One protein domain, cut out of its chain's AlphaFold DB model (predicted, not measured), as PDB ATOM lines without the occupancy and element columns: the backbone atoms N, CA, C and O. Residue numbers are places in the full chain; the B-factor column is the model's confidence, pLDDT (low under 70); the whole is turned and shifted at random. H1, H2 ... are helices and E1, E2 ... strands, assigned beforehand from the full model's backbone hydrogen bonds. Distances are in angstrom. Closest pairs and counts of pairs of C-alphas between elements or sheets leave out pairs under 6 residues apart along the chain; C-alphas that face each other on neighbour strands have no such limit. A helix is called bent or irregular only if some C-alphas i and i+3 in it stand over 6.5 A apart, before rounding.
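What this domain is: This is residues 10 to 135 of the 318 residues of the protein "Exodeoxyribonuclease V alpha chain" of Cutibacterium acnes JCM 18909 (UniProt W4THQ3). The long helix H3 runs through the core, with H2 packed steeply across one side of it, the small hairpin of E1 and E2 on another, and H6 crossing it near its first residues. H1, H4 and H5 make a looser group toward one end of the longest axis, where residues 77 to 82 stick out; the long stretch 109 to 124 lies toward the other end, beyond the hairpin. The printed part has 126 residues with six named helices and then two named strands, in the order H1 H2 H3 H4 H5 H6 E1 E2. The class is mostly helix, and the one sheet, E1 - E2, is antiparallel. The whole is compact, with a radius of gyration of the C-alphas of 14.6 A, yet elongated in outline, spanning 49 by 28 by 25 A.

How they stand to each other: H1, residues 10 to 18, is close to but not clearly touching H2, residues 24 to 37; their closest C-alphas, of Leu 13 and Ile 27, are 7.2 A apart. The hub is H3, residues 42 to 56, which touches H2 at a steep tilt of 51 degrees, opposite ways, with Asp 26 and Ala 49 closest at 4.7 A between C-alphas. H3 touches H1 with residues 42 to 46 alone, C-alphas 12 and 42 being closest at 6.2 A. H4, residues 67 to 75, is near H3. H5, residues 87 to 93, only just touches H1, with 3 pairs of C-alphas within 8 A, Arg 18 and Leu 91 closest at 7.2 A. H4 and H5 are close but not clearly touching; their closest C-alphas, of Arg 72 and Phe 92, are 7.6 A apart, at a shallow tilt of 9 degrees, opposite ways. H6, residues 100 to 108, touches H3 about perpendicular, at 86 degrees, with Val 44 and Leu 107 closest at 6.1 A between C-alphas. E1, residues 125 to 128, and E2, residues 131 to 134, form an antiparallel hairpin, with N 126 and O 133 at 3.0 A and N 133 and O 126 at 2.8 A within hydrogen-bond range. The closest C-alphas of H3 and E2, of Ser 51 and Tyr 133, are 6.4 A apart. Every O i to N i+4 pair is within hydrogen-bond range in H2, H3, H4, H5 and H6, and 3 of 5 are in H1.

Where its parts are: H1 begins at C-alpha 10, (13.619, -23.735, -17.025), and is only just irregular, with C-alphas 12 and 15 being 6.8 A apart. H2 is 20.0 A long and H3 21.4 A, from C-alpha 42 at (18.289, -18.930, -10.797). E2 ends at C-alpha 134, (30.059, -9.227, -19.023).

The domain as a whole: The C-alphas farthest apart are those of Pro 81 and Pro 119, at 48.6 A. The printed part has no cut, and the links from H4 to H5 and from H6 to E1 are long. Residues 61 to 62 pair antiparallel with 132 to 133 of E2, and residues 113 to 114 pair parallel with 125 to 126 of E1. Mean pLDDT of the printed part is 92.2, and no printed residue is under 70.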
ATOM      1  N   GLY A  10      13.980 -23.326 -18.381       82.31
ATOM      2  CA  GLY A  10      13.619 -23.735 -17.025       82.31
ATOM      3  C   GLY A  10      12.525 -22.846 -16.422       82.31
ATOM      4  O   GLY A  10      11.934 -22.011 -17.099       82.31
ATOM      5  N   LEU A  11      12.263 -23.007 -15.122       84.12
ATOM      6  CA  LEU A  11      11.155 -22.306 -14.459       84.12
ATOM      7  C   LEU A  11      11.393 -20.798 -14.294       84.12
ATOM      8  O   LEU A  11      10.434 -20.034 -14.285       84.12
ATOM      9  N   ARG A  12      12.655 -20.360 -14.158       91.00
ATOM     10  CA  ARG A  12      12.971 -18.948 -13.887       91.00
ATOM     11  C   ARG A  12      13.003 -18.080 -15.142       91.00
ATOM     12  O   ARG A  12      12.511 -16.963 -15.086       91.00
ATOM     13  N   LEU A  13      13.562 -18.560 -16.261       92.56
ATOM     14  CA  LEU A  13      13.718 -17.741 -17.475       92.56
ATOM     15  C   LEU A  13      12.530 -17.864 -18.440       92.56
ATOM     16  O   LEU A  13      12.344 -16.987 -19.280       92.56
ATOM     17  N   GLU A  14      11.721 -18.925 -18.338       92.50
ATOM     18  CA  GLU A  14      10.556 -19.132 -19.210       92.50
ATOM     19  C   GLU A  14       9.556 -17.959 -19.182       92.50
ATOM     20  O   GLU A  14       9.186 -17.505 -20.268       92.50
ATOM     21  N   PRO A  15       9.142 -17.414 -18.017       93.19
ATOM     22  CA  PRO A  15       8.234 -16.266 -17.980       93.19
ATOM     23  C   PRO A  15       8.801 -15.045 -18.714       93.19
ATOM     24  O   PRO A  15       8.107 -14.421 -19.516       93.19
ATOM     25  N   PHE A  16      10.093 -14.763 -18.524       94.19
ATOM     26  CA  PHE A  16      10.787 -13.661 -19.192       94.19
ATOM     27  C   PHE A  16      10.850 -13.862 -20.713       94.19
ATOM     28  O   PHE A  16      10.654 -12.913 -21.470       94.19
ATOM     29  N   ALA A  17      11.062 -15.091 -21.185       92.12
ATOM     30  CA  ALA A  17      11.002 -15.400 -22.613       92.12
ATOM     31  C   ALA A  17       9.591 -15.223 -23.188       92.12
ATOM     32  O   ALA A  17       9.429 -14.619 -24.245       92.12
ATOM     33  N   ARG A  18       8.554 -15.695 -22.478       89.94
ATOM     34  CA  ARG A  18       7.148 -15.538 -22.893       89.94
ATOM     35  C   ARG A  18       6.728 -14.073 -22.982       89.94
ATOM     36  O   ARG A  18       5.997 -13.717 -23.898       89.94
ATOM     37  N   ALA A  19       7.220 -13.232 -22.075       90.06
ATOM     38  CA  ALA A  19       7.000 -11.786 -22.103       90.06
ATOM     39  C   ALA A  19       7.812 -11.055 -23.200       90.06
ATOM     40  O   ALA A  19       7.700  -9.837 -23.351       90.06
ATOM     41  N   GLY A  20       8.644 -11.766 -23.973       88.94
ATOM     42  CA  GLY A  20       9.516 -11.180 -24.996       88.94
ATOM     43  C   GLY A  20      10.707 -10.408 -24.420       88.94
ATOM     44  O   GLY A  20      11.302  -9.584 -25.115       88.94
ATOM     45  N   VAL A  21      11.055 -10.643 -23.150       93.12
ATOM     46  CA  VAL A  21      12.243 -10.052 -22.519       93.12
ATOM     47  C   VAL A  21      13.508 -10.745 -23.006       93.12
ATOM     48  O   VAL A  21      14.461 -10.056 -23.353       93.12
ATOM     49  N   LEU A  22      13.517 -12.079 -23.034       94.31
ATOM     50  CA  LEU A  22      14.690 -12.888 -23.373       94.31
ATOM     51  C   LEU A  22      14.477 -13.672 -24.668       94.31
ATOM     52  O   LEU A  22      13.405 -14.226 -24.904       94.31
ATOM     53  N   GLU A  23      15.535 -13.789 -25.465       92.75
ATOM     54  CA  GLU A  23      15.575 -14.641 -26.653       92.75
ATOM     55  C   GLU A  23      16.294 -15.969 -26.358       92.75
ATOM     56  O   GLU A  23      16.964 -16.154 -25.339       92.75
ATOM     57  N   ALA A  24      16.209 -16.919 -27.293       91.06
ATOM     58  CA  ALA A  24      16.861 -18.220 -27.148       91.06
ATOM     59  C   ALA A  24      18.387 -18.132 -26.958       91.06
ATOM     60  O   ALA A  24      18.978 -18.961 -26.265       91.06
ATOM     61  N   SER A  25      19.024 -17.132 -27.570       90.94
ATOM     62  CA  SER A  25      20.458 -16.861 -27.441       90.94
ATOM     63  C   SER A  25      20.850 -16.481 -26.010       90.94
ATOM     64  O   SER A  25      21.839 -17.022 -25.512       90.94
ATOM     65  N   ASP A  26      20.060 -15.638 -25.335       94.31
ATOM     66  CA  ASP A  26      20.280 -15.242 -23.933       94.31
ATOM     67  C   ASP A  26      20.280 -16.452 -23.017       94.31
ATOM     68  O   ASP A  26      21.211 -16.686 -22.250       94.31
ATOM     69  N   ILE A  27      19.226 -17.255 -23.152       94.00
ATOM     70  CA  ILE A  27      18.971 -18.416 -22.307       94.00
ATOM     71  C   ILE A  27      20.065 -19.461 -22.488       94.00
ATOM     72  O   ILE A  27      20.553 -20.035 -21.515       94.00
ATOM     73  N   HIS A  28      20.456 -19.750 -23.729       92.50
ATOM     74  CA  HIS A  28      21.492 -20.745 -23.983       92.50
ATOM     75  C   HIS A  28      22.857 -20.298 -23.463       92.50
ATOM     76  O   HIS A  28      23.569 -21.120 -22.882       92.50
ATOM     77  N   LEU A  29      23.211 -19.021 -23.633       91.00
ATOM     78  CA  LEU A  29      24.484 -18.498 -23.147       91.00
ATOM     79  C   LEU A  29      24.522 -18.447 -21.614       91.00
ATOM     80  O   LEU A  29      25.490 -18.927 -21.027       91.00
ATOM     81  N   ALA A  30      23.450 -17.988 -20.963       94.62
ATOM     82  CA  ALA A  30      23.335 -17.991 -19.504       94.62
ATOM     83  C   ALA A  30      23.453 -19.403 -18.919       94.62
ATOM     84  O   ALA A  30      24.287 -19.660 -18.053       94.62
ATOM     85  N   ASN A  31      22.712 -20.365 -19.472       93.00
ATOM     86  CA  ASN A  31      22.793 -21.760 -19.042       93.00
ATOM     87  C   ASN A  31      24.165 -22.397 -19.285       93.00
ATOM     88  O   ASN A  31      24.549 -23.329 -18.576       93.00
ATOM     89  N   LEU A  32      24.888 -21.975 -20.324       92.69
ATOM     90  CA  LEU A  32      26.250 -22.437 -20.569       92.69
ATOM     91  C   LEU A  32      27.199 -21.883 -19.501       92.69
ATOM     92  O   LEU A  32      27.941 -22.658 -18.900       92.69
ATOM     93  N   VAL A  33      27.132 -20.576 -19.241       93.62
ATOM     94  CA  VAL A  33      27.936 -19.884 -18.226       93.62
ATOM     95  C   VAL A  33      27.706 -20.483 -16.842       93.62
ATOM     96  O   VAL A  33      28.666 -20.924 -16.210       93.62
ATOM     97  N   CYS A  34      26.450 -20.591 -16.403       94.38
ATOM     98  CA  CYS A  34      26.127 -21.140 -15.088       94.38
ATOM     99  C   CYS A  34      26.598 -22.591 -14.949       94.38
ATOM    100  O   CYS A  34      27.185 -22.961 -13.938       94.38
ATOM    101  N   ARG A  35      26.438 -23.411 -15.992       93.62
ATOM    102  CA  ARG A  35      26.890 -24.809 -15.972       93.62
ATOM    103  C   ARG A  35      28.407 -24.943 -15.894       93.62
ATOM    104  O   ARG A  35      28.886 -25.815 -15.180       93.62
ATOM    105  N   ILE A  36      29.152 -24.120 -16.636       92.69
ATOM    106  CA  ILE A  36      30.623 -24.131 -16.604       92.69
ATOM    107  C   ILE A  36      31.132 -23.652 -15.241       92.69
ATOM    108  O   ILE A  36      32.069 -24.239 -14.708       92.69
ATOM    109  N   GLY A  37      30.504 -22.623 -14.669       91.94
ATOM    110  CA  GLY A  37      30.885 -22.071 -13.369       91.94
ATOM    111  C   GLY A  37      30.297 -22.780 -12.149       91.94
ATOM    112  O   GLY A  37      30.588 -22.380 -11.028       91.94
ATOM    113  N   GLY A  38      29.472 -23.816 -12.338       93.38
ATOM    114  CA  GLY A  38      28.812 -24.525 -11.237       93.38
ATOM    115  C   GLY A  38      27.757 -23.698 -10.492       93.38
ATOM    116  O   GLY A  38      27.445 -24.004  -9.345       93.38
ATOM    117  N   GLU A  39      27.209 -22.662 -11.128       95.88
ATOM    118  CA  GLU A  39      26.150 -21.825 -10.571       95.88
ATOM    119  C   GLU A  39      24.790 -22.530 -10.659       95.88
ATOM    120  O   GLU A  39      24.410 -23.079 -11.698       95.88
ATOM    121  N   THR A  40      24.043 -22.487  -9.559       93.62
ATOM    122  CA  THR A  40      22.718 -23.113  -9.415       93.62
ATOM    123  C   THR A  40      21.622 -22.110  -9.073       93.62
ATOM    124  O   THR A  40      20.441 -22.430  -9.208       93.62
ATOM    125  N   ASN A  41      21.992 -20.896  -8.663       94.56
ATOM    126  CA  ASN A  41      21.058 -19.838  -8.346       94.56
ATOM    127  C   ASN A  41      20.404 -19.297  -9.627       94.56
ATOM    128  O   ASN A  41      21.060 -18.884 -10.588       94.56
ATOM    129  N   CYS A  42      19.076 -19.309  -9.638       93.12
ATOM    130  CA  CYS A  42      18.289 -18.930 -10.797       93.12
ATOM    131  C   CYS A  42      18.281 -17.412 -11.058       93.12
ATOM    132  O   CYS A  42      18.151 -17.013 -12.215       93.12
ATOM    133  N   ASP A  43      18.495 -16.579 -10.037       94.88
ATOM    134  CA  ASP A  43      18.604 -15.122 -10.181       94.88
ATOM    135  C   ASP A  43      19.956 -14.701 -10.759       94.88
ATOM    136  O   ASP A  43      20.037 -13.716 -11.495       94.88
ATOM    137  N   VAL A  44      21.011 -15.484 -10.517       96.38
ATOM    138  CA  VAL A  44      22.292 -15.304 -11.215       96.38
ATOM    139  C   VAL A  44      22.143 -15.678 -12.690       96.38
ATOM    140  O   VAL A  44      22.592 -14.943 -13.564       96.38
ATOM    141  N   SER A  45      21.450 -16.781 -12.993       96.00
ATOM    142  CA  SER A  45      21.151 -17.162 -14.383       96.00
ATOM    143  C   SER A  45      20.350 -16.077 -15.118       96.00
ATOM    144  O   SER A  45      20.681 -15.725 -16.253       96.00
ATOM    145  N   LEU A  46      19.356 -15.477 -14.450       96.88
ATOM    146  CA  LEU A  46      18.613 -14.330 -14.978       96.88
ATOM    147  C   LEU A  46      19.527 -13.125 -15.228       96.88
ATOM    148  O   LEU A  46      19.437 -12.518 -16.293       96.88
ATOM    149  N   ALA A  47      20.432 -12.810 -14.298       97.31
ATOM    150  CA  ALA A  47      21.384 -11.717 -14.468       97.31
ATOM    151  C   ALA A  47      22.284 -11.926 -15.695       97.31
ATOM    152  O   ALA A  47      22.402 -11.030 -16.527       97.31
ATOM    153  N   ILE A  48      22.853 -13.122 -15.883       97.19
ATOM    154  CA  ILE A  48      23.670 -13.412 -17.072       97.19
ATOM    155  C   ILE A  48      22.839 -13.294 -18.357       97.19
ATOM    156  O   ILE A  48      23.318 -12.735 -19.346       97.19
ATOM    157  N   ALA A  49      21.597 -13.786 -18.357       96.88
ATOM    158  CA  ALA A  49      20.706 -13.678 -19.510       96.88
ATOM    159  C   ALA A  49      20.397 -12.209 -19.857       96.88
ATOM    160  O   ALA A  49      20.462 -11.828 -21.026       96.88
ATOM    161  N   LEU A  50      20.137 -11.368 -18.852       97.19
ATOM    162  CA  LEU A  50      19.921  -9.931 -19.033       97.19
ATOM    163  C   LEU A  50      21.182  -9.218 -19.530       97.19
ATOM    164  O   LEU A  50      21.082  -8.409 -20.447       97.19
ATOM    165  N   SER A  51      22.373  -9.578 -19.044       97.25
ATOM    166  CA  SER A  51      23.631  -9.031 -19.572       97.25
ATOM    167  C   SER A  51      23.814  -9.330 -21.066       97.25
ATOM    168  O   SER A  51      24.259  -8.474 -21.828       97.25
ATOM    169  N   CYS A  52      23.433 -10.530 -21.517       95.50
ATOM    170  CA  CYS A  52      23.483 -10.899 -22.936       95.50
ATOM    171  C   CYS A  52      22.476 -10.101 -23.779       95.50
ATOM    172  O   CYS A  52      22.766  -9.718 -24.921       95.50
ATOM    173  N   ARG A  53      21.298  -9.848 -23.208       95.00
ATOM    174  CA  ARG A  53      20.213  -9.086 -23.819       95.00
ATOM    175  C   ARG A  53      20.574  -7.609 -23.964       95.00
ATOM    176  O   ARG A  53      20.492  -7.077 -25.071       95.00
ATOM    177  N   GLU A  54      20.999  -6.963 -22.881       95.69
ATOM    178  CA  GLU A  54      21.388  -5.549 -22.876       95.69
ATOM    179  C   GLU A  54      22.545  -5.291 -23.839       95.69
ATOM    180  O   GLU A  54      22.497  -4.339 -24.622       95.69
ATOM    181  N   LEU A  55      23.500  -6.221 -23.917       93.25
ATOM    182  CA  LEU A  55      24.579  -6.151 -24.892       93.25
ATOM    183  C   LEU A  55      24.073  -6.130 -26.340       93.25
ATOM    184  O   LEU A  55      24.573  -5.351 -27.154       93.25
ATOM    185  N   ARG A  56      23.071  -6.950 -26.690       90.56
ATOM    186  CA  ARG A  56      22.465  -6.906 -28.036       90.56
ATOM    187  C   ARG A  56      21.744  -5.593 -28.314       90.56
ATOM    188  O   ARG A  56      21.621  -5.216 -29.477       90.56
ATOM    189  N   ARG A  57      21.288  -4.900 -27.270       90.25
ATOM    190  CA  ARG A  57      20.678  -3.571 -27.373       90.25
ATOM    191  C   ARG A  57      21.687  -2.422 -27.318       90.25
ATOM    192  O   ARG A  57      21.285  -1.279 -27.502       90.25
ATOM    193  N   GLY A  58      22.974  -2.724 -27.152       89.88
ATOM    194  CA  GLY A  58      24.067  -1.751 -27.177       89.88
ATOM    195  C   GLY A  58      24.533  -1.272 -25.801       89.88
ATOM    196  O   GLY A  58      25.468  -0.478 -25.738       89.88
ATOM    197  N   SER A  59      23.938  -1.767 -24.717       93.56
ATOM    198  CA  SER A  59      24.353  -1.449 -23.347       93.56
ATOM    199  C   SER A  59      25.366  -2.477 -22.850       93.56
ATOM    200  O   SER A  59      25.124  -3.680 -22.910       93.56
ATOM    201  N   VAL A  60      26.516  -2.021 -22.357       94.56
ATOM    202  CA  VAL A  60      27.594  -2.908 -21.874       94.56
ATOM    203  C   VAL A  60      27.436  -3.311 -20.405       94.56
ATOM    204  O   VAL A  60      28.039  -4.297 -19.979       94.56
ATOM    205  N   PHE A  61      26.580  -2.593 -19.676       96.25
ATOM    206  CA  PHE A  61      26.196  -2.861 -18.296       96.25
ATOM    207  C   PHE A  61      24.718  -2.584 -18.053       96.25
ATOM    208  O   PHE A  61      24.034  -1.994 -18.893       96.25
ATOM    209  N   TRP A  62      24.243  -2.979 -16.875       97.44
ATOM    210  CA  TRP A  62      22.928  -2.610 -16.367       97.44
ATOM    211  C   TRP A  62      22.901  -2.548 -14.840       97.44
ATOM    212  O   TRP A  62      23.716  -3.175 -14.164       97.44
ATOM    213  N   ASP A  63      21.940  -1.789 -14.316       97.69
ATOM    214  CA  ASP A  63      21.700  -1.617 -12.884       97.69
ATOM    215  C   ASP A  63      20.522  -2.504 -12.426       97.69
ATOM    216  O   ASP A  63      19.411  -2.354 -12.954       97.69
ATOM    217  N   PRO A  64      20.705  -3.404 -11.439       97.06
ATOM    218  CA  PRO A  64      19.618  -4.170 -10.827       97.06
ATOM    219  C   PRO A  64      18.452  -3.329 -10.287       97.06
ATOM    220  O   PRO A  64      17.327  -3.825 -10.234       97.06
ATOM    221  N   HIS A  65      18.683  -2.069  -9.910       96.94
ATOM    222  CA  HIS A  65      17.646  -1.146  -9.445       96.94
ATOM    223  C   HIS A  65      16.770  -0.592 -10.577       96.94
ATOM    224  O   HIS A  65      15.606  -0.263 -10.340       96.94
ATOM    225  N   GLU A  66      17.294  -0.500 -11.801       96.62
ATOM    226  CA  GLU A  66      16.610   0.158 -12.922       96.62
ATOM    227  C   GLU A  66      16.179  -0.805 -14.033       96.62
ATOM    228  O   GLU A  66      15.270  -0.484 -14.806       96.62
ATOM    229  N   ILE A  67      16.777  -2.002 -14.107       96.25
ATOM    230  CA  ILE A  67      16.632  -2.914 -15.250       96.25
ATOM    231  C   ILE A  67      15.177  -3.262 -15.578       96.25
ATOM    232  O   ILE A  67      14.807  -3.289 -16.749       96.25
ATOM    233  N   ALA A  68      14.313  -3.446 -14.577       95.25
ATOM    234  CA  ALA A  68      12.897  -3.728 -14.811       95.25
ATOM    235  C   ALA A  68      12.201  -2.580 -15.572       95.25
ATOM    236  O   ALA A  68      11.440  -2.819 -16.510       95.25
ATOM    237  N   ASN A  69      12.499  -1.326 -15.218       93.62
ATOM    238  CA  ASN A  69      11.937  -0.149 -15.884       93.62
ATOM    239  C   ASN A  69      12.535   0.049 -17.279       93.62
ATOM    240  O   ASN A  69      11.800   0.334 -18.226       93.62
ATOM    241  N   VAL A  70      13.849  -0.147 -17.417       94.06
ATOM    242  CA  VAL A  70      14.554  -0.072 -18.705       94.06
ATOM    243  C   VAL A  70      13.977  -1.092 -19.687       94.06
ATOM    244  O   VAL A  70      13.562  -0.734 -20.790       94.06
ATOM    245  N   VAL A  71      13.860  -2.356 -19.274       93.88
ATOM    246  CA  VAL A  71      13.301  -3.426 -20.108       93.88
ATOM    247  C   VAL A  71      11.839  -3.146 -20.454       93.88
ATOM    248  O   VAL A  71      11.445  -3.358 -21.602       93.88
ATOM    249  N   ARG A  72      11.044  -2.618 -19.513       91.88
ATOM    250  CA  ARG A  72       9.654  -2.220 -19.776       91.88
ATOM    251  C   ARG A  72       9.569  -1.220 -20.926       91.88
ATOM    252  O   ARG A  72       8.812  -1.458 -21.858       91.88
ATOM    253  N   GLN A  73      10.358  -0.144 -20.893       89.81
ATOM    254  CA  GLN A  73      10.361   0.887 -21.943       89.81
ATOM    255  C   GLN A  73      10.843   0.352 -23.299       89.81
ATOM    256  O   GLN A  73      10.378   0.784 -24.347       89.81
ATOM    257  N   GLN A  74      11.773  -0.601 -23.283       88.94
ATOM    258  CA  GLN A  74      12.331  -1.208 -24.489       88.94
ATOM    259  C   GLN A  74      11.395  -2.216 -25.179       88.94
ATOM    260  O   GLN A  74      11.625  -2.545 -26.348       88.94
ATOM    261  N   ILE A  75      10.423  -2.770 -24.449       86.81
ATOM    262  CA  ILE A  75       9.444  -3.747 -24.955       86.81
ATOM    263  C   ILE A  75       8.102  -3.070 -25.233       86.81
ATOM    264  O   ILE A  75       7.495  -3.304 -26.274       86.81
ATOM    265  N   LEU A  76       7.646  -2.230 -24.306       84.81
ATOM    266  CA  LEU A  76       6.383  -1.508 -24.381       84.81
ATOM    267  C   LEU A  76       6.668  -0.079 -24.847       84.81
ATOM    268  O   LEU A  76       6.685   0.846 -24.037       84.81
ATOM    269  N   ASP A  77       6.941   0.083 -26.145       76.81
ATOM    270  CA  ASP A  77       7.217   1.396 -26.734       76.81
ATOM    271  C   ASP A  77       5.998   2.321 -26.541       76.81
ATOM    272  O   ASP A  77       4.952   2.079 -27.155       76.81
ATOM    273  N   PRO A  78       6.103   3.386 -25.721       72.25
ATOM    274  CA  PRO A  78       4.978   4.268 -25.414       72.25
ATOM    275  C   PRO A  78       4.466   5.042 -26.638       72.25
ATOM    276  O   PRO A  78       3.389   5.635 -26.575       72.25
ATOM    277  N   ALA A  79       5.205   5.055 -27.754       77.56
ATOM    278  CA  ALA A  79       4.744   5.629 -29.014       77.56
ATOM    279  C   ALA A  79       3.699   4.754 -29.735       77.56
ATOM    280  O   ALA A  79       3.044   5.234 -30.664       77.56
ATOM    281  N   ILE A  80       3.527   3.489 -29.331       75.00
ATOM    282  CA  ILE A  80       2.535   2.572 -29.898       75.00
ATOM    283  C   ILE A  80       1.200   2.741 -29.148       75.00
ATOM    284  O   ILE A  80       1.141   2.491 -27.941       75.00
ATOM    285  N   PRO A  81       0.101   3.129 -29.832       73.69
ATOM    286  CA  PRO A  81      -1.219   3.210 -29.209       73.69
ATOM    287  C   PRO A  81      -1.639   1.872 -28.589       73.69
ATOM    288  O   PRO A  81      -1.415   0.819 -29.182       73.69
ATOM    289  N   ASP A  82      -2.259   1.921 -27.407       76.75
ATOM    290  CA  ASP A  82      -2.813   0.764 -26.687       76.75
ATOM    291  C   ASP A  82      -1.799  -0.336 -26.298       76.75
ATOM    292  O   ASP A  82      -2.197  -1.414 -25.848       76.75
ATOM    293  N   ILE A  83      -0.487  -0.069 -26.383       77.38
ATOM    294  CA  ILE A  83       0.568  -1.040 -26.044       77.38
ATOM    295  C   ILE A  83       0.468  -1.553 -24.602       77.38
ATOM    296  O   ILE A  83       0.727  -2.729 -24.346       77.38
ATOM    297  N   GLU A  84       0.022  -0.707 -23.668       76.38
ATOM    298  CA  GLU A  84      -0.167  -1.061 -22.253       76.38
ATOM    299  C   GLU A  84      -1.305  -2.065 -22.030       76.38
ATOM    300  O   GLU A  84      -1.353  -2.722 -20.994       76.38
ATOM    301  N   THR A  85      -2.206  -2.206 -23.004       76.69
ATOM    302  CA  THR A  85      -3.319  -3.170 -22.971       76.69
ATOM    303  C   THR A  85      -3.042  -4.445 -23.761       76.69
ATOM    304  O   THR A  85      -3.913  -5.306 -23.867       76.69
ATOM    305  N   SER A  86      -1.840  -4.580 -24.324       83.31
ATOM    306  CA  SER A  86      -1.451  -5.763 -25.090       83.31
ATOM    307  C   SER A  86      -1.248  -6.994 -24.197       83.31
ATOM    308  O   SER A  86      -0.886  -6.876 -23.024       83.31
ATOM    309  N   ASP A  87      -1.383  -8.191 -24.781       84.19
ATOM    310  CA  ASP A  87      -1.041  -9.459 -24.112       84.19
ATOM    311  C   ASP A  87       0.394  -9.436 -23.557       84.19
ATOM    312  O   ASP A  87       0.681  -9.997 -22.502       84.19
ATOM    313  N   GLN A  88       1.302  -8.737 -24.243       82.94
ATOM    314  CA  GLN A  88       2.693  -8.605 -23.831       82.94
ATOM    315  C   GLN A  88       2.856  -7.737 -22.578       82.94
ATOM    316  O   GLN A  88       3.663  -8.069 -21.711       82.94
ATOM    317  N   ALA A  89       2.073  -6.663 -22.438       85.88
ATOM    318  CA  ALA A  89       2.060  -5.848 -21.226       85.88
ATOM    319  C   ALA A  89       1.513  -6.626 -20.020       85.88
ATOM    320  O   ALA A  89       2.058  -6.502 -18.921       85.88
ATOM    321  N   ALA A  90       0.495  -7.467 -20.230       88.06
ATOM    322  CA  ALA A  90      -0.023  -8.363 -19.197       88.06
ATOM    323  C   ALA A  90       1.038  -9.389 -18.759       88.06
ATOM    324  O   ALA A  90       1.339  -9.485 -17.571       88.06
ATOM    325  N   LEU A  91       1.683 -10.068 -19.716       89.38
ATOM    326  CA  LEU A  91       2.769 -11.017 -19.436       89.38
ATOM    327  C   LEU A  91       3.954 -10.356 -18.720       89.38
ATOM    328  O   LEU A  91       4.553 -10.963 -17.838       89.38
ATOM    329  N   PHE A  92       4.295  -9.113 -19.076       91.62
ATOM    330  CA  PHE A  92       5.358  -8.367 -18.406       91.62
ATOM    331  C   PHE A  92       5.000  -8.022 -16.953       91.62
ATOM    332  O   PHE A  92       5.858  -8.086 -16.075       91.62
ATOM    333  N   ALA A  93       3.744  -7.655 -16.685       90.50
ATOM    334  CA  ALA A  93       3.279  -7.312 -15.341       90.50
ATOM    335  C   ALA A  93       3.278  -8.513 -14.376       90.50
ATOM    336  O   ALA A  93       3.377  -8.318 -13.167       90.50
ATOM    337  N   GLU A  94       3.195  -9.736 -14.904       93.00
ATOM    338  CA  GLU A  94       3.275 -10.985 -14.138       93.00
ATOM    339  C   GLU A  94       4.721 -11.421 -13.821       93.00
ATOM    340  O   GLU A  94       4.923 -12.397 -13.100       93.00
ATOM    341  N   LEU A  95       5.741 -10.725 -14.341       93.69
ATOM    342  CA  LEU A  95       7.141 -11.085 -14.109       93.69
ATOM    343  C   LEU A  95       7.579 -10.818 -12.665       93.69
ATOM    344  O   LEU A  95       7.487  -9.703 -12.149       93.69
ATOM    345  N   GLU A  96       8.171 -11.836 -12.045       94.38
ATOM    346  CA  GLU A  96       8.752 -11.751 -10.705       94.38
ATOM    347  C   GLU A  96      10.214 -11.287 -10.755       94.38
ATOM    348  O   GLU A  96      11.144 -12.097 -10.848       94.38
ATOM    349  N   TRP A  97      10.430  -9.977 -10.668       94.94
ATOM    350  CA  TRP A  97      11.766  -9.380 -10.587       94.94
ATOM    351  C   TRP A  97      12.394  -9.574  -9.193       94.94
ATOM    352  O   TRP A  97      11.700  -9.369  -8.194       94.94
ATOM    353  N   PRO A  98      13.689  -9.942  -9.089       95.62
ATOM    354  CA  PRO A  98      14.394  -9.982  -7.805       95.62
ATOM    355  C   PRO A  98      14.403  -8.616  -7.109       95.62
ATOM    356  O   PRO A  98      14.512  -7.579  -7.765       95.62
ATOM    357  N   HIS A  99      14.356  -8.598  -5.773       96.06
ATOM    358  CA  HIS A  99      14.562  -7.357  -5.029       96.06
ATOM    359  C   HIS A  99      16.026  -6.895  -5.188       96.06
ATOM    360  O   HIS A  99      16.926  -7.672  -4.858       96.06
ATOM    361  N   PRO A 100      16.309  -5.650  -5.626       94.88
ATOM    362  CA  PRO A 100      17.658  -5.247  -6.036       94.88
ATOM    363  C   PRO A 100      18.755  -5.491  -4.989       94.88
ATOM    364  O   PRO A 100      19.804  -6.034  -5.314       94.88
ATOM    365  N   GLY A 101      18.500  -5.177  -3.712       94.19
ATOM    366  CA  GLY A 101      19.498  -5.373  -2.649       94.19
ATOM    367  C   GLY A 101      19.809  -6.845  -2.340       94.19
ATOM    368  O   GLY A 101      20.951  -7.196  -2.044       94.19
ATOM    369  N   GLU A 102      18.808  -7.722  -2.446       95.62
ATOM    370  CA  GLU A 102      18.999  -9.170  -2.269       95.62
ATOM    371  C   GLU A 102      19.677  -9.774  -3.499       95.62
ATOM    372  O   GLU A 102      20.512 -10.674  -3.384       95.62
ATOM    373  N   TRP A 103      19.358  -9.235  -4.678       96.94
ATOM    374  CA  TRP A 103      19.958  -9.650  -5.933       96.94
ATOM    375  C   TRP A 103      21.442  -9.312  -5.978       96.94
ATOM    376  O   TRP A 103      22.240 -10.195  -6.263       96.94
ATOM    377  N   LEU A 104      21.829  -8.089  -5.602       96.94
ATOM    378  CA  LEU A 104      23.234  -7.690  -5.483       96.94
ATOM    379  C   LEU A 104      24.002  -8.621  -4.540       96.94
ATOM    380  O   LEU A 104      25.007  -9.196  -4.942       96.94
ATOM    381  N   SER A 105      23.463  -8.875  -3.343       96.50
ATOM    382  CA  SER A 105      24.074  -9.802  -2.373       96.50
ATOM    383  C   SER A 105      24.228 -11.223  -2.940       96.50
ATOM    384  O   SER A 105      25.196 -11.926  -2.658       96.50
ATOM    385  N   THR A 106      23.264 -11.658  -3.756       96.94
ATOM    386  CA  THR A 106      23.292 -12.959  -4.436       96.94
ATOM    387  C   THR A 106      24.355 -13.003  -5.533       96.94
ATOM    388  O   THR A 106      25.046 -14.011  -5.674       96.94
ATOM    389  N   LEU A 107      24.498 -11.921  -6.303       96.94
ATOM    390  CA  LEU A 107      25.491 -11.802  -7.367       96.94
ATOM    391  C   LEU A 107      26.910 -11.741  -6.796       96.94
ATOM    392  O   LEU A 107      27.781 -12.433  -7.306       96.94
ATOM    393  N   GLU A 108      27.129 -11.006  -5.707       95.81
ATOM    394  CA  GLU A 108      28.422 -10.936  -5.007       95.81
ATOM    395  C   GLU A 108      28.905 -12.304  -4.502       95.81
ATOM    396  O   GLU A 108      30.102 -12.575  -4.475       95.81
ATOM    397  N   ALA A 109      27.983 -13.186  -4.108       95.50
ATOM    398  CA  ALA A 109      28.306 -14.524  -3.615       95.50
ATOM    399  C   ALA A 109      28.513 -15.569  -4.730       95.50
ATOM    400  O   ALA A 109      28.818 -16.731  -4.440       95.50
ATOM    401  N   SER A 110      28.308 -15.195  -5.995       96.44
ATOM    402  CA  SER A 110      28.282 -16.130  -7.117       96.44
ATOM    403  C   SER A 110      29.686 -16.543  -7.586       96.44
ATOM    404  O   SER A 110      30.544 -15.690  -7.795       96.44
ATOM    405  N   PRO A 111      29.928 -17.834  -7.901       95.56
ATOM    406  CA  PRO A 111      31.178 -18.287  -8.509       95.56
ATOM    407  C   PRO A 111      31.344 -17.885  -9.984       95.56
ATOM    408  O   PRO A 111      32.345 -18.262 -10.590       95.56
ATOM    409  N   VAL A 112      30.382 -17.180 -10.596       96.19
ATOM    410  CA  VAL A 112      30.474 -16.700 -11.991       96.19
ATOM    411  C   VAL A 112      30.543 -15.181 -12.122       96.19
ATOM    412  O   VAL A 112      30.687 -14.687 -13.242       96.19
ATOM    413  N   ILE A 113      30.469 -14.453 -11.008       96.81
ATOM    414  CA  ILE A 113      30.545 -12.993 -10.968       96.81
ATOM    415  C   ILE A 113      31.811 -12.592 -10.208       96.81
ATOM    416  O   ILE A 113      31.982 -12.950  -9.049       96.81
ATOM    417  N   ALA A 114      32.709 -11.864 -10.860       97.12
ATOM    418  CA  ALA A 114      33.837 -11.214 -10.201       97.12
ATOM    419  C   ALA A 114      33.374  -9.938  -9.484       97.12
ATOM    420  O   ALA A 114      32.498  -9.234  -9.983       97.12
ATOM    421  N   GLY A 115      33.984  -9.603  -8.351       96.00
ATOM    422  CA  GLY A 115      33.898  -8.264  -7.767       96.00
ATOM    423  C   GLY A 115      34.848  -7.284  -8.461       96.00
ATOM    424  O   GLY A 115      35.711  -7.688  -9.234       96.00
ATOM    425  N   ARG A 116      34.739  -5.986  -8.167       91.81
ATOM    426  CA  ARG A 116      35.585  -4.931  -8.761       91.81
ATOM    427  C   ARG A 116      37.087  -5.225  -8.705       91.81
ATOM    428  O   ARG A 116      37.765  -5.132  -9.723       91.81
ATOM    429  N   ASP A 117      37.585  -5.614  -7.536       91.94
ATOM    430  CA  ASP A 117      39.022  -5.789  -7.282       91.94
ATOM    431  C   ASP A 117      39.545  -7.194  -7.630       91.94
ATOM    432  O   ASP A 117      40.736  -7.482  -7.475       91.94
ATOM    433  N   ASP A 118      38.671  -8.086  -8.106       94.44
ATOM    434  CA  ASP A 118      39.071  -9.441  -8.462       94.44
ATOM    435  C   ASP A 118      39.925  -9.468  -9.737       94.44
ATOM    436  O   ASP A 118      39.717  -8.660 -10.652       94.44
ATOM    437  N   PRO A 119      40.847 -10.444  -9.871       93.12
ATOM    438  CA  PRO A 119      41.692 -10.554 -11.052       93.12
ATOM    439  C   PRO A 119      40.882 -10.639 -12.352       93.12
ATOM    440  O   PRO A 119      39.901 -11.380 -12.447       93.12
ATOM    441  N   ILE A 120      41.340  -9.913 -13.372       92.31
ATOM    442  CA  ILE A 120      40.699  -9.865 -14.692       92.31
ATOM    443  C   ILE A 120      40.661 -11.237 -15.380       92.31
ATOM    444  O   ILE A 120      41.548 -12.077 -15.189       92.31
ATOM    445  N   ASN A 121      39.654 -11.443 -16.230       87.06
ATOM    446  CA  ASN A 121      39.470 -12.627 -17.076       87.06
ATOM    447  C   ASN A 121      39.446 -13.963 -16.314       87.06
ATOM    448  O   ASN A 121      39.818 -15.009 -16.854       87.06
ATOM    449  N   ARG A 122      39.017 -13.947 -15.046       89.44
ATOM    450  CA  ARG A 122      38.803 -15.165 -14.251       89.44
ATOM    451  C   ARG A 122      37.380 -15.678 -14.343       89.44
ATOM    452  O   ARG A 122      37.193 -16.886 -14.478       89.44
ATOM    453  N   LEU A 123      36.414 -14.770 -14.271       94.25
ATOM    454  CA  LEU A 123      34.990 -15.069 -14.265       94.25
ATOM    455  C   LEU A 123      34.309 -14.400 -15.469       94.25
ATOM    456  O   LEU A 123      34.835 -13.429 -16.004       94.25
ATOM    457  N   PRO A 124      33.188 -14.949 -15.963       94.12
ATOM    458  CA  PRO A 124      32.555 -14.494 -17.203       94.12
ATOM    459  C   PRO A 124      31.794 -13.167 -17.078       94.12
ATOM    460  O   PRO A 124      31.540 -12.514 -18.094       94.12
ATOM    461  N   ALA A 125      31.420 -12.768 -15.866       96.44
ATOM    462  CA  ALA A 125      30.719 -11.525 -15.579       96.44
ATOM    463  C   ALA A 125      31.315 -10.848 -14.342       96.44
ATOM    464  O   ALA A 125      32.053 -11.479 -13.584       96.44
ATOM    465  N   ARG A 126      31.005  -9.564 -14.161       97.12
ATOM    466  CA  ARG A 126      31.543  -8.737 -13.080       97.12
ATOM    467  C   ARG A 126      30.481  -7.814 -12.509       97.12
ATOM    468  O   ARG A 126      29.654  -7.295 -13.255       97.12
ATOM    469  N   LEU A 127      30.542  -7.619 -11.199       97.44
ATOM    470  CA  LEU A 127      29.839  -6.574 -10.480       97.44
ATOM    471  C   LEU A 127      30.844  -5.473 -10.127       97.44
ATOM    472  O   LEU A 127      31.793  -5.707  -9.377       97.44
ATOM    473  N   ASP A 128      30.635  -4.284 -10.681       96.19
ATOM    474  CA  ASP A 128      31.455  -3.102 -10.415       96.19
ATOM    475  C   ASP A 128      30.546  -1.928 -10.057       96.19
ATOM    476  O   ASP A 128      29.634  -1.600 -10.810       96.19
ATOM    477  N   ASP A 129      30.746  -1.346  -8.872       94.75
ATOM    478  CA  ASP A 129      29.929  -0.252  -8.328       94.75
ATOM    479  C   ASP A 129      28.400  -0.489  -8.419       94.75
ATOM    480  O   ASP A 129      27.618   0.428  -8.651       94.75
ATOM    481  N   GLY A 130      27.962  -1.740  -8.216       95.19
ATOM    482  CA  GLY A 130      26.548  -2.140  -8.272       95.19
ATOM    483  C   GLY A 130      26.007  -2.399  -9.684       95.19
ATOM    484  O   GLY A 130      24.871  -2.843  -9.829       95.19
ATOM    485  N   LEU A 131      26.819  -2.183 -10.718       97.56
ATOM    486  CA  LEU A 131      26.477  -2.428 -12.113       97.56
ATOM    487  C   LEU A 131      26.983  -3.800 -12.561       97.56
ATOM    488  O   LEU A 131      28.091  -4.223 -12.223       97.56
ATOM    489  N   VAL A 132      26.171  -4.498 -13.352       97.81
ATOM    490  CA  VAL A 132      26.476  -5.847 -13.837       97.81
ATOM    491  C   VAL A 132      26.990  -5.788 -15.269       97.81
ATOM    492  O   VAL A 132      26.324  -5.261 -16.160       97.81
ATOM    493  N   TYR A 133      28.146  -6.405 -15.502       97.31
ATOM    494  CA  TYR A 133      28.825  -6.466 -16.791       97.31
ATOM    495  C   TYR A 133      29.081  -7.908 -17.224       97.31
ATOM    496  O   TYR A 133      29.241  -8.815 -16.405       97.31
ATOM    497  N   LEU A 134      29.250  -8.111 -18.529       95.81
ATOM    498  CA  LEU A 134      30.059  -9.227 -19.023       95.81
ATOM    499  C   LEU A 134      31.540  -8.835 -18.945       95.81
ATOM    500  O   LEU A 134      31.914  -7.764 -19.425       95.81
ATOM    501  N   GLU A 135      32.385  -9.719 -18.411       94.94
ATOM    502  CA  GLU A 135      33.794  -9.436 -18.072       94.94
ATOM    503  C   GLU A 135      34.566  -8.820 -19.242       94.94
ATOM    504  O   GLU A 135      35.246  -7.805 -19.109       94.94
TER     505      GLU A 135